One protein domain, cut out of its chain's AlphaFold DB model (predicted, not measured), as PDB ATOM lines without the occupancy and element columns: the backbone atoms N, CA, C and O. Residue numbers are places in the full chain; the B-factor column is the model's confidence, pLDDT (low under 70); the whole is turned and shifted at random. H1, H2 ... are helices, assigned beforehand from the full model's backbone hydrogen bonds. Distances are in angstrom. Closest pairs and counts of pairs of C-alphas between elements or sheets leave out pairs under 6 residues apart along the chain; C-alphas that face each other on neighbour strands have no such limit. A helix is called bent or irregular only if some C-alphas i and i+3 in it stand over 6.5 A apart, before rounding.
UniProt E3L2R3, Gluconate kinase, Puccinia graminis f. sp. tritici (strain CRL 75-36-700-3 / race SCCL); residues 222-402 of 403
ATOM      1  N   GLN A 222     255.026 277.682 241.350       77.06
ATOM      2  CA  GLN A 222     255.293 277.362 239.948       77.06
ATOM      3  C   GLN A 222     256.568 276.521 239.768       77.06
ATOM      4  O   GLN A 222     256.510 275.465 239.146       77.06
ATOM      5  N   SER A 223     257.685 276.911 240.398       77.38
ATOM      6  CA  SER A 223     258.923 276.118 240.357       77.38
ATOM      7  C   SER A 223     258.728 274.719 240.934       77.38
ATOM      8  O   SER A 223     259.326 273.770 240.435       77.38
ATOM      9  N   LEU A 224     257.912 274.575 241.980       81.62
ATOM     10  CA  LEU A 224     257.602 273.273 242.557       81.62
ATOM     11  C   LEU A 224     256.772 272.415 241.597       81.62
ATOM     12  O   LEU A 224     257.061 271.228 241.438       81.62
ATOM     13  N   LEU A 225     255.763 273.004 240.948       80.50
ATOM     14  CA  LEU A 225     254.904 272.300 239.996       80.50
ATOM     15  C   LEU A 225     255.701 271.814 238.773       80.50
ATOM     16  O   LEU A 225     255.495 270.683 238.331       80.50
ATOM     17  N   ASP A 226     256.662 272.614 238.304       75.62
ATOM     18  CA  ASP A 226     257.499 272.317 237.133       75.62
ATOM     19  C   ASP A 226     258.679 271.369 237.437       75.62
ATOM     20  O   ASP A 226     259.302 270.820 236.527       75.62
ATOM     21  N   SER A 227     258.999 271.158 238.718       71.25
ATOM     22  CA  SER A 227     260.130 270.332 239.165       71.25
ATOM     23  C   SER A 227     259.880 268.817 239.106       71.25
ATOM     24  O   SER A 227     258.738 268.356 239.120       71.25
ATOM     25  N   GLU A 228     260.955 268.020 239.157       67.81
ATOM     26  CA  GLU A 228     260.902 266.558 239.332       67.81
ATOM     27  C   GLU A 228     260.445 266.129 240.748       67.81
ATOM     28  O   GLU A 228     260.450 266.907 241.703       67.81
ATOM     29  N   SER A 229     260.060 264.856 240.923       61.50
ATOM     30  CA  SER A 229     259.482 264.311 242.170       61.50
ATOM     31  C   SER A 229     260.312 264.547 243.442       61.50
ATOM     32  O   SER A 229     259.734 264.639 244.524       61.50
ATOM     33  N   ALA A 230     261.637 264.680 243.326       59.66
ATOM     34  CA  ALA A 230     262.530 264.900 244.464       59.66
ATOM     35  C   ALA A 230     262.253 266.227 245.200       59.66
ATOM     36  O   ALA A 230     262.205 266.237 246.426       59.66
ATOM     37  N   GLN A 231     261.972 267.320 244.481       73.00
ATOM     38  CA  GLN A 231     261.702 268.615 245.124       73.00
ATOM     39  C   GLN A 231     260.336 268.647 245.821       73.00
ATOM     40  O   GLN A 231     260.206 269.209 246.906       73.00
ATOM     41  N   LEU A 232     259.320 267.996 245.241       81.00
ATOM     42  CA  LEU A 232     258.005 267.872 245.878       81.00
ATOM     43  C   LEU A 232     258.082 267.070 247.178       81.00
ATOM     44  O   LEU A 232     257.470 267.457 248.172       81.00
ATOM     45  N   LYS A 233     258.879 265.996 247.194       81.56
ATOM     46  CA  LYS A 233     259.166 265.236 248.413       81.56
ATOM     47  C   LYS A 233     259.785 266.122 249.483       81.56
ATOM     48  O   LYS A 233     259.299 266.119 250.611       81.56
ATOM     49  N   ASP A 234     260.817 266.882 249.127       77.19
ATOM     50  CA  ASP A 234     261.515 267.749 250.072       77.19
ATOM     51  C   ASP A 234     260.579 268.816 250.646       77.19
ATOM     52  O   ASP A 234     260.587 269.050 251.848       77.19
ATOM     53  N   VAL A 235     259.701 269.407 249.831       82.06
ATOM     54  CA  VAL A 235     258.716 270.387 250.309       82.06
ATOM     55  C   VAL A 235     257.656 269.757 251.213       82.06
ATOM     56  O   VAL A 235     257.356 270.293 252.281       82.06
ATOM     57  N   LEU A 236     257.105 268.601 250.839       85.25
ATOM     58  CA  LEU A 236     256.142 267.901 251.689       85.25
ATOM     59  C   LEU A 236     256.782 267.435 253.001       85.25
ATOM     60  O   LEU A 236     256.129 267.506 254.032       85.25
ATOM     61  N   ALA A 237     258.060 267.058 253.001       80.88
ATOM     62  CA  ALA A 237     258.821 266.724 254.206       80.88
ATOM     63  C   ALA A 237     259.008 267.908 255.176       80.88
ATOM     64  O   ALA A 237     259.351 267.711 256.341       80.88
ATOM     65  N   LEU A 238     258.824 269.143 254.705       77.81
ATOM     66  CA  LEU A 238     258.846 270.337 255.551       77.81
ATOM     67  C   LEU A 238     257.481 270.604 256.190       77.81
ATOM     68  O   LEU A 238     257.406 271.067 257.329       77.81
ATOM     69  N   LEU A 239     256.406 270.323 255.451       84.06
ATOM     70  CA  LEU A 239     255.025 270.553 255.877       84.06
ATOM     71  C   LEU A 239     254.476 269.390 256.716       84.06
ATOM     72  O   LEU A 239     253.720 269.614 257.659       84.06
ATOM     73  N   PHE A 240     254.912 268.169 256.431       85.12
ATOM     74  CA  PHE A 240     254.487 266.918 257.055       85.12
ATOM     75  C   PHE A 240     255.690 266.172 257.642       85.12
ATOM     76  O   PHE A 240     256.836 266.467 257.317       85.12
ATOM     77  N   GLU A 241     255.447 265.190 258.509       80.12
ATOM     78  CA  GLU A 241     256.509 264.264 258.915       80.12
ATOM     79  C   GLU A 241     256.779 263.248 257.799       80.12
ATOM     80  O   GLU A 241     255.845 262.714 257.199       80.12
ATOM     81  N   VAL A 242     258.056 262.986 257.506       68.50
ATOM     82  CA  VAL A 242     258.452 262.103 256.398       68.50
ATOM     83  C   VAL A 242     257.949 260.684 256.638       68.50
ATOM     84  O   VAL A 242     258.186 260.105 257.697       68.50
ATOM     85  N   SER A 243     257.310 260.108 255.620       73.50
ATOM     86  CA  SER A 243     256.841 258.728 255.647       73.50
ATOM     87  C   SER A 243     256.884 258.066 254.279       73.50
ATOM     88  O   SER A 243     256.755 258.729 253.246       73.50
ATOM     89  N   ASP A 244     256.978 256.738 254.285       75.31
ATOM     90  CA  ASP A 244     256.875 255.915 253.077       75.31
ATOM     91  C   ASP A 244     255.534 256.145 252.357       75.31
ATOM     92  O   ASP A 244     255.468 256.122 251.128       75.31
ATOM     93  N   SER A 245     254.460 256.426 253.108       79.88
ATOM     94  CA  SER A 245     253.141 256.756 252.556       79.88
ATOM     95  C   SER A 245     253.149 258.070 251.771       79.88
ATOM     96  O   SER A 245     252.490 258.166 250.735       79.88
ATOM     97  N   ILE A 246     253.907 259.080 252.209       82.00
ATOM     98  CA  ILE A 246     254.052 260.320 251.436       82.00
ATOM     99  C   ILE A 246     254.797 260.031 250.132       82.00
ATOM    100  O   ILE A 246     254.325 260.393 249.055       82.00
ATOM    101  N   GLU A 247     255.933 259.342 250.221       82.12
ATOM    102  CA  GLU A 247     256.822 259.126 249.080       82.12
ATOM    103  C   GLU A 247     256.216 258.219 248.004       82.12
ATOM    104  O   GLU A 247     256.265 258.540 246.817       82.12
ATOM    105  N   HIS A 248     255.615 257.101 248.408       84.50
ATOM    106  CA  HIS A 248     255.178 256.059 247.479       84.50
ATOM    107  C   HIS A 248     253.683 256.097 247.142       84.50
ATOM    108  O   HIS A 248     253.254 255.351 246.260       84.50
ATOM    109  N   LYS A 249     252.879 256.934 247.820       87.69
ATOM    110  CA  LYS A 249     251.427 257.031 247.578       87.69
ATOM    111  C   LYS A 249     250.945 258.454 247.360       87.69
ATOM    112  O   LYS A 249     250.342 258.716 246.323       87.69
ATOM    113  N   LEU A 250     251.225 259.367 248.291       90.50
ATOM    114  CA  LEU A 250     250.728 260.740 248.179       90.50
ATOM    115  C   LEU A 250     251.323 261.444 246.959       90.50
ATOM    116  O   LEU A 250     250.575 261.974 246.148       90.50
ATOM    117  N   ILE A 251     252.649 261.420 246.808       89.81
ATOM    118  CA  ILE A 251     253.345 262.141 245.734       89.81
ATOM    119  C   ILE A 251     252.889 261.700 244.333       89.81
ATOM    120  O   ILE A 251     252.564 262.584 243.539       89.81
ATOM    121  N   PRO A 252     252.824 260.392 243.999       90.00
ATOM    122  CA  PRO A 252     252.337 259.957 242.692       90.00
ATOM    123  C   PRO A 252     250.917 260.447 242.377       90.00
ATOM    124  O   PRO A 252     250.701 261.028 241.318       90.00
ATOM    125  N   VAL A 253     249.973 260.284 243.311       90.56
ATOM    126  CA  VAL A 253     248.566 260.675 243.102       90.56
ATOM    127  C   VAL A 253     248.420 262.197 243.034       90.56
ATOM    128  O   VAL A 253     247.706 262.721 242.185       90.56
ATOM    129  N   LEU A 254     249.149 262.921 243.883       90.69
ATOM    130  CA  LEU A 254     249.155 264.379 243.892       90.69
ATOM    131  C   LEU A 254     249.678 264.950 242.571       90.69
ATOM    132  O   LEU A 254     249.168 265.964 242.106       90.69
ATOM    133  N   ARG A 255     250.667 264.308 241.939       87.81
ATOM    134  CA  ARG A 255     251.178 264.730 240.626       87.81
ATOM    135  C   ARG A 255     250.129 264.590 239.529       87.81
ATOM    136  O   ARG A 255     250.021 265.495 238.708       87.81
ATOM    137  N   GLU A 256     249.371 263.499 239.528       87.94
ATOM    138  CA  GLU A 256     248.256 263.313 238.593       87.94
ATOM    139  C   GLU A 256     247.181 264.391 238.814       87.94
ATOM    140  O   GLU A 256     246.769 265.059 237.870       87.94
ATOM    141  N   GLU A 257     246.797 264.646 240.068       87.50
ATOM    142  CA  GLU A 257     245.749 265.624 240.394       87.50
ATOM    143  C   GLU A 257     246.165 267.071 240.093       87.50
ATOM    144  O   GLU A 257     245.363 267.853 239.589       87.50
ATOM    145  N   ILE A 258     247.429 267.430 240.329       87.19
ATOM    146  CA  ILE A 258     247.971 268.755 239.995       87.19
ATOM    147  C   ILE A 258     247.951 269.008 238.483       87.19
ATOM    148  O   ILE A 258     247.732 270.145 238.073       87.19
ATOM    149  N   GLN A 259     248.168 267.982 237.649       84.19
ATOM    150  CA  GLN A 259     248.090 268.130 236.189       84.19
ATOM    151  C   GLN A 259     246.663 268.431 235.717       84.19
ATOM    152  O   GLN A 259     246.481 269.170 234.751       84.19
ATOM    153  N   GLU A 260     245.655 267.880 236.395       84.62
ATOM    154  CA  GLU A 260     244.247 268.157 236.097       84.62
ATOM    155  C   GLU A 260     243.773 269.483 236.706       84.62
ATOM    156  O   GLU A 260     242.975 270.206 236.103       84.62
ATOM    157  N   LYS A 261     244.262 269.811 237.906       86.94
ATOM    158  CA  LYS A 261     243.863 270.984 238.678       86.94
ATOM    159  C   LYS A 261     245.049 271.544 239.464       86.94
ATOM    160  O   LYS A 261     245.306 271.157 240.603       86.94
ATOM    161  N   SER A 262     245.735 272.518 238.875       86.31
ATOM    162  CA  SER A 262     246.857 273.189 239.531       86.31
ATOM    163  C   SER A 262     246.398 273.995 240.755       86.31
ATOM    164  O   SER A 262     245.453 274.782 240.639       86.31
ATOM    165  N   PRO A 263     247.056 273.850 241.921       90.44
ATOM    166  CA  PRO A 263     246.808 274.712 243.070       90.44
ATOM    167  C   PRO A 263     247.356 276.121 242.808       90.44
ATOM    168  O   PRO A 263     248.394 276.283 242.169       90.44
ATOM    169  N   ASN A 264     246.693 277.143 243.349       86.44
ATOM    170  CA  ASN A 264     247.125 278.545 243.258       86.44
ATOM    171  C   ASN A 264     247.930 278.998 244.484       86.44
ATOM    172  O   ASN A 264     248.480 280.099 244.507       86.44
ATOM    173  N   SER A 265     247.991 278.174 245.532       86.75
ATOM    174  CA  SER A 265     248.757 278.451 246.746       86.75
ATOM    175  C   SER A 265     249.248 277.168 247.415       86.75
ATOM    176  O   SER A 265     248.728 276.080 247.172       86.75
ATOM    177  N   TYR A 266     250.220 277.298 248.322       88.44
ATOM    178  CA  TYR A 266     250.624 276.189 249.191       88.44
ATOM    179  C   TYR A 266     249.499 275.714 250.116       88.44
ATOM    180  O   TYR A 266     249.456 274.534 250.441       88.44
ATOM    181  N   SER A 267     248.571 276.596 250.510       89.88
ATOM    182  CA  SER A 267     247.386 276.185 251.271       89.88
ATOM    183  C   SER A 267     246.509 275.259 250.432       89.88
ATOM    184  O   SER A 267     246.141 274.193 250.903       89.88
ATOM    185  N   GLU A 268     246.244 275.619 249.174       91.31
ATOM    186  CA  GLU A 268     245.474 274.767 248.256       91.31
ATOM    187  C   GLU A 268     246.201 273.448 247.957       91.31
ATOM    188  O   GLU A 268     245.562 272.406 247.854       91.31
ATOM    189  N   LEU A 269     247.538 273.460 247.880       92.50
ATOM    190  CA  LEU A 269     248.336 272.237 247.753       92.50
ATOM    191  C   LEU A 269     248.148 271.310 248.969       92.50
ATOM    192  O   LEU A 269     247.992 270.099 248.800       92.50
ATOM    193  N   ILE A 270     248.149 271.864 250.186       93.81
ATOM    194  CA  ILE A 270     247.876 271.114 251.422       93.81
ATOM    195  C   ILE A 270     246.438 270.574 251.408       93.81
ATOM    196  O   ILE A 270     246.230 269.412 251.755       93.81
ATOM    197  N   ASP A 271     245.467 271.363 250.946       92.81
ATOM    198  CA  ASP A 271     244.065 270.942 250.844       92.81
ATOM    199  C   ASP A 271     243.884 269.801 249.820       92.81
ATOM    200  O   ASP A 271     243.140 268.853 250.072       92.81
ATOM    201  N   HIS A 272     244.612 269.831 248.696       93.38
ATOM    202  CA  HIS A 272     244.660 268.719 247.736       93.38
ATOM    203  C   HIS A 272     245.254 267.460 248.384       93.38
ATOM    204  O   HIS A 272     244.685 266.374 248.273       93.38
ATOM    205  N   CYS A 273     246.352 267.598 249.138       94.38
ATOM    206  CA  CYS A 273     246.926 266.477 249.884       94.38
ATOM    207  C   CYS A 273     245.911 265.877 250.871       94.38
ATOM    208  O   CYS A 273     245.792 264.653 250.958       94.38
ATOM    209  N   GLN A 274     245.155 266.721 251.582       95.19
ATOM    210  CA  GLN A 274     244.106 266.273 252.496       95.19
ATOM    211  C   GLN A 274     243.011 265.509 251.758       95.19
ATOM    212  O   GLN A 274     242.629 264.419 252.185       95.19
ATOM    213  N   HIS A 275     242.547 266.038 250.627       94.25
ATOM    214  CA  HIS A 275     241.536 265.378 249.811       94.25
ATOM    215  C   HIS A 275     241.986 263.980 249.358       94.25
ATOM    216  O   HIS A 275     241.213 263.024 249.470       94.25
ATOM    217  N   ILE A 276     243.240 263.839 248.922       94.19
ATOM    218  CA  ILE A 276     243.824 262.553 248.516       94.19
ATOM    219  C   ILE A 276     243.869 261.579 249.693       94.19
ATOM    220  O   ILE A 276     243.383 260.453 249.573       94.19
ATOM    221  N   VAL A 277     244.409 261.997 250.839       93.81
ATOM    222  CA  VAL A 277     244.520 261.121 252.015       93.81
ATOM    223  C   VAL A 277     243.137 260.694 252.513       93.81
ATOM    224  O   VAL A 277     242.940 259.528 252.832       93.81
ATOM    225  N   GLU A 278     242.145 261.584 252.540       93.12
ATOM    226  CA  GLU A 278     240.807 261.251 253.046       93.12
ATOM    227  C   GLU A 278     239.989 260.362 252.098       93.12
ATOM    228  O   GLU A 278     239.186 259.557 252.572       93.12
ATOM    229  N   ASN A 279     240.168 260.496 250.778       92.69
ATOM    230  CA  ASN A 279     239.254 259.898 249.793       92.69
ATOM    231  C   ASN A 279     239.893 258.838 248.885       92.69
ATOM    232  O   ASN A 279     239.168 258.068 248.254       92.69
ATOM    233  N   ARG A 280     241.226 258.804 248.771       92.25
ATOM    234  CA  ARG A 280     241.948 257.869 247.887       92.25
ATOM    235  C   ARG A 280     242.748 256.820 248.646       92.25
ATOM    236  O   ARG A 280     242.946 255.734 248.107       92.25
ATOM    237  N   PHE A 281     243.210 257.122 249.858       93.00
ATOM    238  CA  PHE A 281     243.938 256.147 250.667       93.00
ATOM    239  C   PHE A 281     242.971 255.116 251.253       93.00
ATOM    240  O   PHE A 281     241.863 255.437 251.684       93.00
ATOM    241  N   SER A 282     243.413 253.865 251.298       91.44
ATOM    242  CA  SER A 282     242.777 252.826 252.101       91.44
ATOM    243  C   SER A 282     242.908 253.130 253.596       91.44
ATOM    244  O   SER A 282     243.750 253.920 254.024       91.44
ATOM    245  N   CYS A 283     242.098 252.451 254.410       89.31
ATOM    246  CA  CYS A 283     242.144 252.591 255.865       89.31
ATOM    247  C   CYS A 283     243.554 252.334 256.430       89.31
ATOM    248  O   CYS A 283     244.031 253.100 257.263       89.31
ATOM    249  N   ASP A 284     244.254 251.304 255.950       88.75
ATOM    250  CA  ASP A 284     245.605 250.977 256.425       88.75
ATOM    251  C   ASP A 284     246.635 252.041 256.012       88.75
ATOM    252  O   ASP A 284     247.537 252.383 256.775       88.75
ATOM    253  N   GLU A 285     246.494 252.615 254.813       90.19
ATOM    254  CA  GLU A 285     247.354 253.709 254.342       90.19
ATOM    255  C   GLU A 285     247.134 254.990 255.155       90.19
ATOM    256  O   GLU A 285     248.099 255.672 255.497       90.19
ATOM    257  N   GLN A 286     245.884 255.289 255.517       92.12
ATOM    258  CA  GLN A 286     245.532 256.390 256.414       92.12
ATOM    259  C   GLN A 286     246.137 256.211 257.812       92.12
ATOM    260  O   GLN A 286     246.706 257.153 258.368       92.12
ATOM    261  N   VAL A 287     246.071 254.994 258.362       91.00
ATOM    262  CA  VAL A 287     246.697 254.652 259.647       91.00
ATOM    263  C   VAL A 287     248.212 254.834 259.583       91.00
ATOM    264  O   VAL A 287     248.781 255.473 260.465       91.00
ATOM    265  N   ASN A 288     248.868 254.335 258.533       88.94
ATOM    266  CA  ASN A 288     250.315 254.483 258.353       88.94
ATOM    267  C   ASN A 288     250.734 255.954 258.210       88.94
ATOM    268  O   ASN A 288     251.726 256.382 258.808       88.94
ATOM    269  N   PHE A 289     249.951 256.747 257.475       89.94
ATOM    270  CA  PHE A 289     250.169 258.185 257.348       89.94
ATOM    271  C   PHE A 289     250.082 258.883 258.713       89.94
ATOM    272  O   PHE A 289     251.013 259.589 259.102       89.94
ATOM    273  N   LEU A 290     249.026 258.618 259.490       90.69
ATOM    274  CA  LEU A 290     248.865 259.168 260.839       90.69
ATOM    275  C   LEU A 290     249.991 258.716 261.783       90.69
ATOM    276  O   LEU A 290     250.550 259.522 262.526       90.69
ATOM    277  N   ALA A 291     250.363 257.437 261.725       87.50
ATOM    278  CA  ALA A 291     251.410 256.848 262.551       87.50
ATOM    279  C   ALA A 291     252.815 257.383 262.233       87.50
ATOM    280  O   ALA A 291     253.756 257.082 262.958       87.50
ATOM    281  N   SER A 292     252.986 258.181 261.185       83.44
ATOM    282  CA  SER A 292     254.268 258.821 260.886       83.44
ATOM    283  C   SER A 292     254.533 260.045 261.762       83.44
ATOM    284  O   SER A 292     255.679 260.463 261.915       83.44
ATOM    285  N   HIS A 293     253.494 260.588 262.400       84.25
ATOM    286  CA  HIS A 293     253.654 261.662 263.368       84.25
ATOM    287  C   HIS A 293     254.199 261.143 264.716       84.25
ATOM    288  O   HIS A 293     253.820 260.053 265.175       84.25
ATOM    289  N   PRO A 294     255.096 261.909 265.370       82.12
ATOM    290  CA  PRO A 294     255.603 261.575 266.696       82.12
ATOM    291  C   PRO A 294     254.512 261.741 267.755       82.12
ATOM    292  O   PRO A 294     253.579 262.532 267.585       82.12
ATOM    293  N   ARG A 295     254.654 261.038 268.883       87.12
ATOM    294  CA  ARG A 295     253.716 261.190 270.000       87.12
ATOM    295  C   ARG A 295     253.855 262.569 270.638       87.12
ATOM    296  O   ARG A 295     254.945 263.149 270.713       87.12
ATOM    297  N   ILE A 296     252.748 263.089 271.158       82.06
ATOM    298  CA  ILE A 296     252.779 264.285 271.999       82.06
ATOM    299  C   ILE A 296     253.562 263.971 273.290       82.06
ATOM    300  O   ILE A 296     253.235 263.030 274.009       82.06
ATOM    301  N   GLY A 297     254.621 264.741 273.574       75.19
ATOM    302  CA  GLY A 297     255.482 264.541 274.751       75.19
ATOM    303  C   GLY A 297     256.732 263.686 274.504       75.19
ATOM    304  O   GLY A 297     257.589 263.597 275.383       75.19
ATOM    305  N   GLU A 298     256.892 263.108 273.313       76.12
ATOM    306  CA  GLU A 298     258.087 262.347 272.945       76.12
ATOM    307  C   GLU A 298     259.254 263.289 272.620       76.12
ATOM    308  O   GLU A 298     259.164 264.109 271.720       76.12
ATOM    309  N   LEU A 299     260.371 263.187 273.349       63.78
ATOM    310  CA  LEU A 299     261.514 264.107 273.199       63.78
ATOM    311  C   LEU A 299     262.636 263.576 272.289       63.78
ATOM    312  O   LEU A 299     263.637 264.261 272.075       63.78
ATOM    313  N   LYS A 300     262.524 262.341 271.791       57.22
ATOM    314  CA  LYS A 300     263.580 261.670 271.018       57.22
ATOM    315  C   LYS A 300     263.181 261.568 269.550       57.22
ATOM    316  O   LYS A 300     262.045 261.244 269.246       57.22
ATOM    317  N   GLY A 301     264.131 261.817 268.648       51.56
ATOM    318  CA  GLY A 301     263.929 261.625 267.205       51.56
ATOM    319  C   GLY A 301     262.991 262.632 266.531       51.56
ATOM    320  O   GLY A 301     262.618 262.419 265.384       51.56
ATOM    321  N   LEU A 302     262.624 263.721 267.217       56.50
ATOM    322  CA  LEU A 302     261.752 264.758 266.671       56.50
ATOM    323  C   LEU A 302     262.412 265.526 265.518       56.50
ATOM    324  O   LEU A 302     263.596 265.877 265.577       56.50
ATOM    325  N   SER A 303     261.612 265.889 264.514       58.22
ATOM    326  CA  SER A 303     262.005 266.888 263.520       58.22
ATOM    327  C   SER A 303     262.176 268.271 264.179       58.22
ATOM    328  O   SER A 303     261.728 268.525 265.307       58.22
ATOM    329  N   LYS A 304     262.838 269.210 263.483       56.66
ATOM    330  CA  LYS A 304     263.003 270.593 263.979       56.66
ATOM    331  C   LYS A 304     261.655 271.267 264.265       56.66
ATOM    332  O   LYS A 304     261.557 272.018 265.236       56.66
ATOM    333  N   PHE A 305     260.636 270.993 263.448       57.53
ATOM    334  CA  PHE A 305     259.297 271.554 263.621       57.53
ATOM    335  C   PHE A 305     258.571 270.909 264.792       57.53
ATOM    336  O   PHE A 305     258.116 271.645 265.664       57.53
ATOM    337  N   SER A 306     258.581 269.576 264.913       56.03
ATOM    338  CA  SER A 306     257.967 268.908 266.068       56.03
ATOM    339  C   SER A 306     258.589 269.357 267.392       56.03
ATOM    340  O   SER A 306     257.882 269.572 268.373       56.03
ATOM    341  N   SER A 307     259.909 269.570 267.426       59.31
ATOM    342  CA  SER A 307     260.604 270.061 268.625       59.31
ATOM    343  C   SER A 307     260.107 271.451 269.050       59.31
ATOM    344  O   SER A 307     259.893 271.704 270.236       59.31
ATOM    345  N   LYS A 308     259.886 272.354 268.081       58.25
ATOM    346  CA  LYS A 308     259.385 273.715 268.328       58.25
ATOM    347  C   LYS A 308     257.894 273.727 268.678       58.25
ATOM    348  O   LYS A 308     257.497 274.483 269.559       58.25
ATOM    349  N   GLU A 309     257.096 272.883 268.024       59.41
ATOM    350  CA  GLU A 309     255.650 272.729 268.249       59.41
ATOM    351  C   GLU A 309     255.326 272.215 269.643       59.41
ATOM    352  O   GLU A 309     254.348 272.647 270.249       59.41
ATOM    353  N   GLN A 310     256.149 271.304 270.161       60.22
ATOM    354  CA  GLN A 310     255.912 270.742 271.478       60.22
ATOM    355  C   GLN A 310     256.474 271.650 272.591       60.22
ATOM    356  O   GLN A 310     255.878 271.704 273.656       60.22
ATOM    357  N   GLY A 311     257.540 272.430 272.369       55.97
ATOM    358  CA  GLY A 311     258.053 273.435 273.321       55.97
ATOM    359  C   GLY A 311     259.083 272.903 274.339       55.97
ATOM    360  O   GLY A 311     259.082 271.719 274.679       55.97
ATOM    361  N   ASN A 312     259.959 273.790 274.842       51.19
ATOM    362  CA  ASN A 312     261.241 273.446 275.500       51.19
ATOM    363  C   ASN A 312     261.235 273.280 277.037       51.19
ATOM    364  O   ASN A 312     262.222 272.795 277.585       51.19
ATOM    365  N   GLN A 313     260.178 273.668 277.756       51.94
ATOM    366  CA  GLN A 313     260.087 273.482 279.212       51.94
ATOM    367  C   GLN A 313     258.817 272.713 279.556       51.94
ATOM    368  O   GLN A 313     257.715 273.189 279.298       51.94
ATOM    369  N   THR A 314     258.978 271.526 280.140       60.25
ATOM    370  CA  THR A 314     257.850 270.743 280.657       60.25
ATOM    371  C   THR A 314     258.209 270.156 281.998       60.25
ATOM    372  O   THR A 314     259.308 269.632 282.173       60.25
ATOM    373  N   ASP A 315     257.251 270.214 282.911       77.75
ATOM    374  CA  ASP A 315     257.260 269.431 284.134       77.75
ATOM    375  C   ASP A 315     257.387 267.927 283.794       77.75
ATOM    376  O   ASP A 315     256.573 267.414 283.013       77.75
ATOM    377  N   PRO A 316     258.381 267.206 284.349       83.44
ATOM    378  CA  PRO A 316     258.505 265.759 284.188       83.44
ATOM    379  C   PRO A 316     257.218 264.984 284.501       83.44
ATOM    380  O   PRO A 316     256.960 263.968 283.859       83.44
ATOM    381  N   ALA A 317     256.387 265.469 285.430       86.31
ATOM    382  CA  ALA A 317     255.114 264.835 285.765       86.31
ATOM    383  C   ALA A 317     254.108 264.881 284.601       86.31
ATOM    384  O   ALA A 317     253.410 263.902 284.349       86.31
ATOM    385  N   ILE A 318     254.068 265.984 283.845       86.50
ATOM    386  CA  ILE A 318     253.193 266.119 282.668       86.50
ATOM    387  C   ILE A 318     253.661 265.187 281.547       86.50
ATOM    388  O   ILE A 318     252.833 264.583 280.873       86.50
ATOM    389  N   LEU A 319     254.976 265.044 281.349       85.44
ATOM    390  CA  LEU A 319     255.517 264.126 280.342       85.44
ATOM    391  C   LEU A 319     255.202 262.666 280.679       85.44
ATOM    392  O   LEU A 319     254.743 261.937 279.804       85.44
ATOM    393  N   ALA A 320     255.377 262.269 281.944       86.75
ATOM    394  CA  ALA A 320     254.998 260.937 282.409       86.75
ATOM    395  C   ALA A 320     253.494 260.684 282.211       86.75
ATOM    396  O   ALA A 320     253.094 259.630 281.724       86.75
ATOM    397  N   ARG A 321     252.652 261.687 282.499       91.19
ATOM    398  CA  ARG A 321     251.206 261.573 282.295       91.19
ATOM    399  C   ARG A 321     250.822 261.447 280.818       91.19
ATOM    400  O   ARG A 321     249.956 260.645 280.486       91.19
ATOM    401  N   LEU A 322     251.464 262.202 279.928       90.69
ATOM    402  CA  LEU A 322     251.259 262.063 278.482       90.69
ATOM    403  C   LEU A 322     251.690 260.681 277.981       90.69
ATOM    404  O   LEU A 322     251.020 260.119 277.121       90.69
ATOM    405  N   GLU A 323     252.774 260.112 278.506       90.56
ATOM    406  CA  GLU A 323     253.202 258.751 278.161       90.56
ATOM    407  C   GLU A 323     252.128 257.716 278.537       90.56
ATOM    408  O   GLU A 323     251.721 256.922 277.688       90.56
ATOM    409  N   GLU A 324     251.586 257.787 279.756       90.88
ATOM    410  CA  GLU A 324     250.473 256.934 280.196       90.88
ATOM    411  C   GLU A 324     249.231 257.088 279.308       90.88
ATOM    412  O   GLU A 324     248.624 256.096 278.898       90.88
ATOM    413  N   LEU A 325     248.850 258.327 278.985       92.12
ATOM    414  CA  LEU A 325     247.667 258.608 278.171       92.12
ATOM    415  C   LEU A 325     247.842 258.166 276.717       92.12
ATOM    416  O   LEU A 325     246.882 257.685 276.121       92.12
ATOM    417  N   ASN A 326     249.049 258.262 276.149       92.50
ATOM    418  CA  ASN A 326     249.341 257.710 274.825       92.50
ATOM    419  C   ASN A 326     249.164 256.182 274.814       92.50
ATOM    420  O   ASN A 326     248.567 255.649 273.881       92.50
ATOM    421  N   ILE A 327     249.618 255.480 275.860       90.19
ATOM    422  CA  ILE A 327     249.430 254.025 275.987       90.19
ATOM    423  C   ILE A 327     247.939 253.678 276.069       90.19
ATOM    424  O   ILE A 327     247.469 252.804 275.341       90.19
ATOM    425  N   LEU A 328     247.182 254.371 276.925       90.38
ATOM    426  CA  LEU A 328     245.738 254.154 277.067       90.38
ATOM    427  C   LEU A 328     244.978 254.468 275.772       90.38
ATOM    428  O   LEU A 328     244.041 253.754 275.411       90.38
ATOM    429  N   TYR A 329     245.394 255.510 275.055       92.69
ATOM    430  CA  TYR A 329     244.835 255.851 273.756       92.69
ATOM    431  C   TYR A 329     245.083 254.750 272.726       92.69
ATOM    432  O   TYR A 329     244.136 254.324 272.078       92.69
ATOM    433  N   GLU A 330     246.310 254.240 272.609       90.88
ATOM    434  CA  GLU A 330     246.650 253.171 271.657       90.88
ATOM    435  C   GLU A 330     245.941 251.844 271.983       90.88
ATOM    436  O   GLU A 330     245.635 251.068 271.079       90.88
ATOM    437  N   GLN A 331     245.636 251.591 273.262       88.12
ATOM    438  CA  GLN A 331     244.793 250.466 273.685       88.12
ATOM    439  C   GLN A 331     243.319 250.676 273.323       88.12
ATOM    440  O   GLN A 331     242.650 249.733 272.910       88.12
ATOM    441  N   THR A 332     242.820 251.905 273.475       88.44
ATOM    442  CA  THR A 332     241.430 252.266 273.162       88.44
ATOM    443  C   THR A 332     241.189 252.313 271.657       88.44
ATOM    444  O   THR A 332     240.143 251.890 271.189       88.44
ATOM    445  N   TYR A 333     242.151 252.808 270.882       90.50
ATOM    446  CA  TYR A 333     242.066 252.958 269.435       90.50
ATOM    447  C   TYR A 333     243.206 252.178 268.771       90.50
ATOM    448  O   TYR A 333     244.217 252.773 268.383       90.50
ATOM    449  N   PRO A 334     243.065 250.845 268.620       87.62
ATOM    450  CA  PRO A 334     244.139 249.997 268.125       87.62
ATOM    451  C   PRO A 334     244.706 250.498 266.795       87.62
ATOM    452  O   PRO A 334     243.962 250.770 265.852       87.62
ATOM    453  N   GLY A 335     246.033 250.624 266.732       87.06
ATOM    454  CA  GLY A 335     246.767 251.065 265.542       87.06
ATOM    455  C   GLY A 335     246.821 252.580 265.323       87.06
ATOM    456  O   GLY A 335     247.644 253.027 264.527       87.06
ATOM    457  N   LEU A 336     246.019 253.385 266.029       92.38
ATOM    458  CA  LEU A 336     246.056 254.843 265.902       92.38
ATOM    459  C   LEU A 336     247.057 255.459 266.876       92.38
ATOM    460  O   LEU A 336     247.163 255.041 268.025       92.38
ATOM    461  N   ARG A 337     247.731 256.525 266.442       91.56
ATOM    462  CA  ARG A 337     248.478 257.419 267.337       91.56
ATOM    463  C   ARG A 337     247.661 258.666 267.621       91.56
ATOM    464  O   ARG A 337     246.989 259.181 266.727       91.56
ATOM    465  N   TYR A 338     247.742 259.169 268.849       92.94
ATOM    466  CA  TYR A 338     247.089 260.424 269.186       92.94
ATOM    467  C   TYR A 338     247.886 261.596 268.611       92.94
ATOM    468  O   TYR A 338     248.995 261.903 269.052       92.94
ATOM    469  N   VAL A 339     247.298 262.254 267.616       91.50
ATOM    470  CA  VAL A 339     247.806 263.495 267.026       91.50
ATOM    471  C   VAL A 339     246.776 264.591 267.267       91.50
ATOM    472  O   VAL A 339     245.581 264.372 267.065       91.50
ATOM    473  N   THR A 340     247.229 265.759 267.719       90.75
ATOM    474  CA  THR A 340     246.374 266.933 267.944       90.75
ATOM    475  C   THR A 340     247.119 268.206 267.568       90.75
ATOM    476  O   THR A 340     248.320 268.346 267.824       90.75
ATOM    477  N   PHE A 341     246.420 269.152 266.944       88.06
ATOM    478  CA  PHE A 341     247.008 270.433 266.567       88.06
ATOM    479  C   PHE A 341     247.066 271.370 267.774       88.06
ATOM    480  O   PHE A 341     246.069 271.987 268.140       88.06
ATOM    481  N   VAL A 342     248.231 271.503 268.404       81.00
ATOM    482  CA  VAL A 342     248.379 272.188 269.700       81.00
ATOM    483  C   VAL A 342     247.905 273.653 269.678       81.00
ATOM    484  O   VAL A 342     247.285 274.081 270.641       81.00
ATOM    485  N   ASN A 343     248.097 274.409 268.591       77.88
ATOM    486  CA  ASN A 343     247.607 275.793 268.430       77.88
ATOM    487  C   ASN A 343     247.876 276.734 269.631       77.88
ATOM    488  O   ASN A 343     247.001 277.487 270.055       77.88
ATOM    489  N   GLY A 344     249.061 276.648 270.241       71.12
ATOM    490  CA  GLY A 344     249.414 277.452 271.420       71.12
ATOM    491  C   GLY A 344     248.856 276.947 272.758       71.12
ATOM    492  O   GLY A 344     249.138 277.560 273.785       71.12
ATOM    493  N   ARG A 345     248.120 275.828 272.775       80.44
ATOM    494  CA  ARG A 345     247.696 275.143 274.005       80.44
ATOM    495  C   ARG A 345     248.904 274.574 274.747       80.44
ATOM    496  O   ARG A 345     249.861 274.084 274.150       80.44
ATOM    497  N   SER A 346     248.866 274.620 276.067       83.25
ATOM    498  CA  SER A 346     249.877 273.996 276.916       83.25
ATOM    499  C   SER A 346     249.739 272.471 276.914       83.25
ATOM    500  O   SER A 346     248.657 271.918 276.721       83.25
ATOM    501  N   ARG A 347     250.829 271.757 277.217       84.06
ATOM    502  CA  ARG A 347     250.785 270.294 277.390       84.06
ATOM    503  C   ARG A 347     249.798 269.855 278.483       84.06
ATOM    504  O   ARG A 347     249.220 268.785 278.360       84.06
ATOM    505  N   ALA A 348     249.575 270.675 279.512       86.25
ATOM    506  CA  ALA A 348     248.581 270.402 280.553       86.25
ATOM    507  C   ALA A 348     247.141 270.440 280.012       86.25
ATOM    508  O   ALA A 348     246.313 269.620 280.399       86.25
ATOM    509  N   GLU A 349     246.845 271.355 279.086       87.88
ATOM    510  CA  GLU A 349     245.546 271.390 278.404       87.88
ATOM    511  C   GLU A 349     245.354 270.168 277.503       87.88
ATOM    512  O   GLU A 349     244.263 269.604 277.479       87.88
ATOM    513  N   ILE A 350     246.415 269.711 276.825       90.06
ATOM    514  CA  ILE A 350     246.365 268.483 276.015       90.06
ATOM    515  C   ILE A 350     246.164 267.237 276.888       90.06
ATOM    516  O   ILE A 350     245.382 266.367 276.521       90.06
ATOM    517  N   VAL A 351     246.810 267.160 278.060       90.75
ATOM    518  CA  VAL A 351     246.557 266.086 279.041       90.75
ATOM    519  C   VAL A 351     245.072 266.020 279.383       90.75
ATOM    520  O   VAL A 351     244.480 264.950 279.290       90.75
ATOM    521  N   LYS A 352     244.459 267.163 279.707       90.44
ATOM    522  CA  LYS A 352     243.035 267.220 280.041       90.44
ATOM    523  C   LYS A 352     242.145 266.792 278.868       90.44
ATOM    524  O   LYS A 352     241.197 266.049 279.072       90.44
ATOM    525  N   GLU A 353     242.467 267.214 277.645       90.75
ATOM    526  CA  GLU A 353     241.742 266.787 276.440       90.75
ATOM    527  C   GLU A 353     241.810 265.268 276.234       90.75
ATOM    528  O   GLU A 353     240.793 264.637 275.950       90.75
ATOM    529  N   MET A 354     242.997 264.673 276.388       92.00
ATOM    530  CA  MET A 354     243.173 263.224 276.282       92.00
ATOM    531  C   MET A 354     242.418 262.487 277.388       92.00
ATOM    532  O   MET A 354     241.810 261.455 277.120       92.00
ATOM    533  N   GLU A 355     242.430 263.005 278.616       91.19
ATOM    534  CA  GLU A 355     241.649 262.448 279.721       91.19
ATOM    535  C   GLU A 355     240.157 262.487 279.397       91.19
ATOM    536  O   GLU A 355     239.540 261.430 279.363       91.19
ATOM    537  N   ASP A 356     239.612 263.652 279.040       88.56
ATOM    538  CA  ASP A 356     238.199 263.815 278.684       88.56
ATOM    539  C   ASP A 356     237.791 262.898 277.514       88.56
ATOM    540  O   ASP A 356     236.687 262.348 277.502       88.56
ATOM    541  N   LEU A 357     238.681 262.693 276.534       86.81
ATOM    542  CA  LEU A 357     238.474 261.751 275.433       86.81
ATOM    543  C   LEU A 357     238.406 260.303 275.934       86.81
ATOM    544  O   LEU A 357     237.536 259.551 275.497       86.81
ATOM    545  N   LEU A 358     239.312 259.909 276.830       85.12
ATOM    546  CA  LEU A 358     239.457 258.535 277.309       85.12
ATOM    547  C   LEU A 358     238.478 258.166 278.437       85.12
ATOM    548  O   LEU A 358     238.180 256.983 278.604       85.12
ATOM    549  N   THR A 359     237.945 259.143 279.177       76.06
ATOM    550  CA  THR A 359     237.063 258.932 280.337       76.06
ATOM    551  C   THR A 359     235.580 259.152 280.056       76.06
ATOM    552  O   THR A 359     234.805 259.133 281.009       76.06
ATOM    553  N   LYS A 360     235.153 259.380 278.802       61.38
ATOM    554  CA  LYS A 360     233.734 259.622 278.464       61.38
ATOM    555  C   LYS A 360     232.805 258.615 279.160       61.38
ATOM    556  O   LYS A 360     232.770 257.444 278.787       61.38
ATOM    557  N   GLU A 361     232.030 259.104 280.136       49.38
ATOM    558  CA  GLU A 361     231.102 258.327 280.981       49.38
ATOM    559  C   GLU A 361     230.011 257.596 280.172       49.38
ATOM    560  O   GLU A 361     229.413 256.639 280.653       49.38
ATOM    561  N   GLU A 362     229.777 258.020 278.927       48.12
ATOM    562  CA  GLU A 362     228.806 257.435 277.995       48.12
ATOM    563  C   GLU A 362     229.391 256.356 277.069       48.12
ATOM    564  O   GLU A 362     228.682 255.879 276.179       48.12
ATOM    565  N   ARG A 363     230.659 255.950 277.232       52.88
ATOM    566  CA  ARG A 363     231.185 254.831 276.443       52.88
ATOM    567  C   ARG A 363     230.422 253.556 276.818       52.88
ATOM    568  O   ARG A 363     230.482 253.139 277.978       52.88
ATOM    569  N   PRO A 364     229.698 252.917 275.880       47.78
ATOM    570  CA  PRO A 364     229.159 251.594 276.145       47.78
ATOM    571  C   PRO A 364     230.338 250.684 276.505       47.78
ATOM    572  O   PRO A 364     231.413 250.809 275.934       47.78
ATOM    573  N   THR A 365     230.149 249.766 277.449       49.44
ATOM    574  CA  THR A 365     231.162 248.808 277.947       49.44
ATOM    575  C   THR A 365     231.801 247.909 276.872       49.44
ATOM    576  O   THR A 365     232.559 247.000 277.196       49.44
ATOM    577  N   THR A 366     231.451 248.102 275.604       53.50
ATOM    578  CA  THR A 366     232.062 247.496 274.425       53.50
ATOM    579  C   THR A 366     233.392 248.169 274.108       53.50
ATOM    580  O   THR A 366     233.441 249.375 273.879       53.50
ATOM    581  N   GLU A 367     234.455 247.366 274.069       62.12
ATOM    582  CA  GLU A 367     235.743 247.744 273.489       62.12
ATOM    583  C   GLU A 367     235.535 248.352 272.093       62.12
ATOM    584  O   GLU A 367     234.773 247.815 271.287       62.12
ATOM    585  N   VAL A 368     236.207 249.469 271.805       64.25
ATOM    586  CA  VAL A 368     236.260 250.026 270.449       64.25
ATOM    587  C   VAL A 368     236.995 249.017 269.571       64.25
ATOM    588  O   VAL A 368     238.144 248.650 269.831       64.25
ATOM    589  N   HIS A 369     236.322 248.534 268.534       72.81
ATOM    590  CA  HIS A 369     236.881 247.555 267.615       72.81
ATOM    591  C   HIS A 369     237.499 248.254 266.404       72.81
ATOM    592  O   HIS A 369     237.027 249.292 265.936       72.81
ATOM    593  N   LEU A 370     238.568 247.661 265.868       77.81
ATOM    594  CA  LEU A 370     239.259 248.176 264.689       77.81
ATOM    595  C   LEU A 370     238.254 248.435 263.547       77.81
ATOM    596  O   LEU A 370     237.486 247.545 263.185       77.81
ATOM    597  N   GLN A 371     238.294 249.641 262.976       78.38
ATOM    598  CA  GLN A 371     237.415 250.106 261.890       78.38
ATOM    599  C   GLN A 371     235.924 250.264 262.235       78.38
ATOM    600  O   GLN A 371     235.118 250.449 261.318       78.38
ATOM    601  N   ASP A 372     235.528 250.246 263.511       85.88
ATOM    602  CA  ASP A 372     234.164 250.618 263.892       85.88
ATOM    603  C   ASP A 372     233.885 252.126 263.692       85.88
ATOM    604  O   ASP A 372     234.755 252.906 263.296       85.88
ATOM    605  N   LYS A 373     232.639 252.560 263.926       87.62
ATOM    606  CA  LYS A 373     232.243 253.961 263.694       87.62
ATOM    607  C   LYS A 373     232.998 254.955 264.576       87.62
ATOM    608  O   LYS A 373     233.271 256.061 264.111       87.62
ATOM    609  N   GLU A 374     233.281 254.599 265.827       88.81
ATOM    610  CA  GLU A 374     233.998 255.483 266.747       88.81
ATOM    611  C   GLU A 374     235.472 255.566 266.341       88.81
ATOM    612  O   GLU A 374     236.021 256.659 266.215       88.81
ATOM    613  N   TRP A 375     236.075 254.423 266.019       91.94
ATOM    614  CA  TRP A 375     237.441 254.310 265.533       91.94
ATOM    615  C   TRP A 375     237.653 255.089 264.225       91.94
ATOM    616  O   TRP A 375     238.621 255.835 264.099       91.94
ATOM    617  N   GLN A 376     236.731 254.986 263.259       90.94
ATOM    618  CA  GLN A 376     236.816 255.730 261.992       90.94
ATOM    619  C   GLN A 376     236.675 257.243 262.199       90.94
ATOM    620  O   GLN A 376     237.347 258.028 261.525       90.94
ATOM    621  N   ALA A 377     235.811 257.664 263.129       91.81
ATOM    622  CA  ALA A 377     235.672 259.073 263.479       91.81
ATOM    623  C   ALA A 377     236.967 259.622 264.096       91.81
ATOM    624  O   ALA A 377     237.384 260.731 263.752       91.81
ATOM    625  N   GLU A 378     237.630 258.831 264.943       94.25
ATOM    626  CA  GLU A 378     238.892 259.216 265.571       94.25
ATOM    627  C   GLU A 378     240.063 259.241 264.576       94.25
ATOM    628  O   GLU A 378     240.836 260.202 264.567       94.25
ATOM    629  N   LEU A 379     240.149 258.270 263.657       94.50
ATOM    630  CA  LEU A 379     241.110 258.307 262.547       94.50
ATOM    631  C   LEU A 379     240.939 259.589 261.716       94.50
ATOM    632  O   LEU A 379     241.913 260.297 261.453       94.50
ATOM    633  N   LYS A 380     239.696 259.930 261.352       94.38
ATOM    634  CA  LYS A 380     239.394 261.146 260.588       94.38
ATOM    635  C   LYS A 380     239.784 262.418 261.348       94.38
ATOM    636  O   LYS A 380     240.336 263.338 260.745       94.38
ATOM    637  N   ARG A 381     239.533 262.476 262.662       94.81
ATOM    638  CA  ARG A 381     239.963 263.598 263.514       94.81
ATOM    639  C   ARG A 381     241.486 263.742 263.500       94.81
ATOM    640  O   ARG A 381     241.978 264.843 263.257       94.81
ATOM    641  N   GLY A 382     242.211 262.644 263.721       94.19
ATOM    642  CA  GLY A 382     243.673 262.624 263.741       94.19
ATOM    643  C   GLY A 382     244.286 263.104 262.424       94.19
ATOM    644  O   GLY A 382     245.161 263.967 262.438       94.19
ATOM    645  N   ILE A 383     243.778 262.619 261.285       94.69
ATOM    646  CA  ILE A 383     244.197 263.085 259.952       94.69
ATOM    647  C   ILE A 383     243.924 264.583 259.792       94.69
ATOM    648  O   ILE A 383     244.813 265.328 259.384       94.69
ATOM    649  N   GLY A 384     242.731 265.052 260.164       94.56
ATOM    650  CA  GLY A 384     242.399 266.475 260.098       94.56
ATOM    651  C   GLY A 384     243.360 267.350 260.911       94.56
ATOM    652  O   GLY A 384     243.729 268.440 260.474       94.56
ATOM    653  N   ASP A 385     243.817 266.874 262.069       93.75
ATOM    654  CA  ASP A 385     244.790 267.602 262.885       93.75
ATOM    655  C   ASP A 385     246.205 267.593 262.292       93.75
ATOM    656  O   ASP A 385     246.895 268.607 262.403       93.75
ATOM    657  N   VAL A 386     246.616 266.534 261.582       92.88
ATOM    658  CA  VAL A 386     247.861 266.535 260.785       92.88
ATOM    659  C   VAL A 386     247.856 267.674 259.762       92.88
ATOM    660  O   VAL A 386     248.827 268.426 259.661       92.88
ATOM    661  N   PHE A 387     246.751 267.866 259.041       94.50
ATOM    662  CA  PHE A 387     246.654 268.929 258.037       94.50
ATOM    663  C   PHE A 387     246.570 270.332 258.652       94.50
ATOM    664  O   PHE A 387     247.180 271.265 258.127       94.50
ATOM    665  N   LYS A 388     245.930 270.497 259.818       91.56
ATOM    666  CA  LYS A 388     245.996 271.764 260.573       91.56
ATOM    667  C   LYS A 388     247.420 272.093 261.026       91.56
ATOM    668  O   LYS A 388     247.821 273.256 260.966       91.56
ATOM    669  N   ILE A 389     248.192 271.088 261.446       89.06
ATOM    670  CA  ILE A 389     249.617 271.250 261.773       89.06
ATOM    671  C   ILE A 389     250.383 271.729 260.534       89.06
ATOM    672  O   ILE A 389     251.091 272.732 260.617       89.06
ATOM    673  N   ALA A 390     250.189 271.093 259.376       90.12
ATOM    674  CA  ALA A 390     250.835 271.497 258.124       90.12
ATOM    675  C   ALA A 390     250.498 272.948 257.723       90.12
ATOM    676  O   ALA A 390     251.401 273.725 257.405       90.12
ATOM    677  N   GLN A 391     249.228 273.354 257.826       90.06
ATOM    678  CA  GLN A 391     248.797 274.740 257.584       90.06
ATOM    679  C   GLN A 391     249.460 275.731 258.559       90.06
ATOM    680  O   GLN A 391     249.921 276.806 258.170       90.06
ATOM    681  N   SER A 392     249.571 275.365 259.839       84.69
ATOM    682  CA  SER A 392     250.254 276.186 260.845       84.69
ATOM    683  C   SER A 392     251.761 276.302 260.592       84.69
ATOM    684  O   SER A 392     252.344 277.369 260.818       84.69
ATOM    685  N   ARG A 393     252.409 275.226 260.123       85.44
ATOM    686  CA  ARG A 393     253.824 275.232 259.713       85.44
ATOM    687  C   ARG A 393     254.034 276.160 258.528       85.44
ATOM    688  O   ARG A 393     254.914 277.015 258.597       85.44
ATOM    689  N   LEU A 394     253.182 276.057 257.505       86.38
ATOM    690  CA  LEU A 394     253.199 276.941 256.340       86.38
ATOM    691  C   LEU A 394     253.106 278.412 256.762       86.38
ATOM    692  O   LEU A 394     253.959 279.209 256.382       86.38
ATOM    693  N   LYS A 395     252.125 278.757 257.605       81.25
ATOM    694  CA  LYS A 395     251.961 280.120 258.130       81.25
ATOM    695  C   LYS A 395     253.207 280.610 258.878       81.25
ATOM    696  O   LYS A 395     253.651 281.734 258.681       81.25
ATOM    697  N   SER A 396     253.813 279.748 259.691       74.56
ATOM    698  CA  SER A 396     255.042 280.088 260.420       74.56
ATOM    699  C   SER A 396     256.235 280.327 259.485       74.56
ATOM    700  O   SER A 396     257.076 281.177 259.771       74.56
ATOM    701  N   MET A 397     256.328 279.586 258.375       73.38
ATOM    702  CA  MET A 397     257.380 279.751 257.363       73.38
ATOM    703  C   MET A 397     257.196 281.040 256.547       73.38
ATOM    704  O   MET A 397     258.178 281.718 256.240       73.38
ATOM    705  N   THR A 398     255.956 281.412 256.221       67.31
ATOM    706  CA  THR A 398     255.661 282.641 255.468       67.31
ATOM    707  C   THR A 398     255.797 283.898 256.333       67.31
ATOM    708  O   THR A 398     256.367 284.890 255.881       67.31
ATOM    709  N   GLU A 399     255.385 283.862 257.603       59.66
ATOM    710  CA  GLU A 399     255.546 284.988 258.541       59.66
ATOM    711  C   GLU A 399     257.019 285.239 258.907       59.66
ATOM    712  O   GLU A 399     257.460 286.389 258.938       59.66
ATOM    713  N   ALA A 400     257.821 284.181 259.080       48.53
ATOM    714  CA  ALA A 400     259.274 284.296 259.264       48.53
ATOM    715  C   ALA A 400     260.012 284.832 258.020       48.53
ATOM    716  O   ALA A 400     261.160 285.251 258.119       48.53
ATOM    717  N   SER A 401     259.360 284.808 256.854       39.12
ATOM    718  CA  SER A 401     259.869 285.412 255.618       39.12
ATOM    719  C   SER A 401     259.445 286.883 255.458       39.12
ATOM    720  O   SER A 401     259.998 287.593 254.624       39.12
ATOM    721  N   SER A 402     258.462 287.333 256.249       33.38
ATOM    722  CA  SER A 402     257.840 288.667 256.183       33.38
ATOM    723  C   SER A 402     258.315 289.622 257.289       33.38
ATOM    724  O   SER A 402     257.908 290.785 257.309       33.38
TER     725      SER A 402
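This is residues 222 to 402 of the 403 residues of the protein "Gluconate kinase" of Puccinia graminis f. sp. tritici (strain CRL 75-36-700-3 / race SCCL) (UniProt E3L2R3). What would one see first in this model? One long helix, H9, slants through it, with a crossed cluster, H1 to H5, packed on one side of it through H2, H4 and H5, and a separate pair, H7 and H8, lying side by side beyond its other side. Residues 291 to 303 and 333 to 346, with no named element, run in the space between the cluster and the pair, H6 sits at the edge near H9, and residues 359 to 366 stick out as a loop beyond H8. What is it built of, and how large is it? The printed part has 181 residues with nine named helices, H1 to H9 in order along the chain, and no named strand; the class is all helix. It is compact, with a radius of gyration of the C-alphas of 17.3 A, and spans 52 by 38 by 23 A.

Where does the printed part begin, and what comes first? H1 holds residues 222 to 226, from C-alpha 222 at (255.293, 277.362, 239.948), and H2 holds residues 229 to 239. H3, residues 244 to 260, is 24.4 A long and has a kink of 39 degrees near residue 251; it is irregular, but only just, with C-alphas 248 and 251 6.6 A apart. What follows H3? H4, residues 266 to 279, is 19.9 A long; H5 holds residues 283 to 290 and H6 residues 304 to 310. Where are the later helices? H7, residues 316 to 332, is 24.4 A long and starts from C-alpha 316 at (258.505, 265.759, 284.188), and H8, residues 347 to 358, is 16.3 A long. H9, residues 373 to 402, is 43.8 A long and ends with C-alpha 402 at (257.840, 288.667, 256.183).

How do H1, H2 and H3 stand? H1 and H2 touch only at the corner, and only just, with 3 pairs of C-alphas within 8 A; the closest C-alphas are those of Leu 224 and Leu 232, 6.4 A apart. H2 and H3 touch, closest at the C-alphas of Lys 233 and Glu 247, 6.6 A, and are only just about perpendicular at 70.4 degrees. H3 also touches H4, closest at the C-alphas of Leu 254 and Cys 273, 6.7 A, and H5, closest at those of Ser 245 and Phe 289, 5.8 A. What touches H9? H4 does, at a shallow tilt of 13 degrees, opposite ways, with the C-alphas of Ser 267 and Gln 391 closest at 6.6 A. H5 touches it too, at a tilt of 36 degrees, only just steep, the same way, closest at the C-alphas of Leu 290 and Ile 383, 6.2 A. H2 touches residues 390 to 394 of H9 alone, about perpendicular at 84 degrees, closest at the C-alphas of Leu 239 and Ala 390, 4.8 A. Where are H6, H7 and H8? H6 and H9 are close but not clearly touching, with the closest C-alphas, of Phe 305 and Arg 393, 7.7 A apart. H7 and H8 touch at a shallow tilt of 26 degrees, the same way, closest at the C-alphas of Leu 322 and Val 351, 6.2 A; both are apart from H9. What do the backbones show? Every O i to N i+4 pair is within hydrogen-bond range in H1, H2 and H4 to H9; in H3 it is 11 of 13.

How far does it reach? The two C-alphas farthest apart in the domain, of Ser 223 and Thr 365, are 54.1 A apart, and residues 359 to 366 stand free. Is there a cut, and which links are long? The printed part has no cut; the links H5 to H6, H7 to H8 and H8 to H9 are long. Where is confidence low? The mean pLDDT of the printed part is 81.1, and 34 residues are under 70, among them residues 299 to 314, 360 to 368 and 398 to 402.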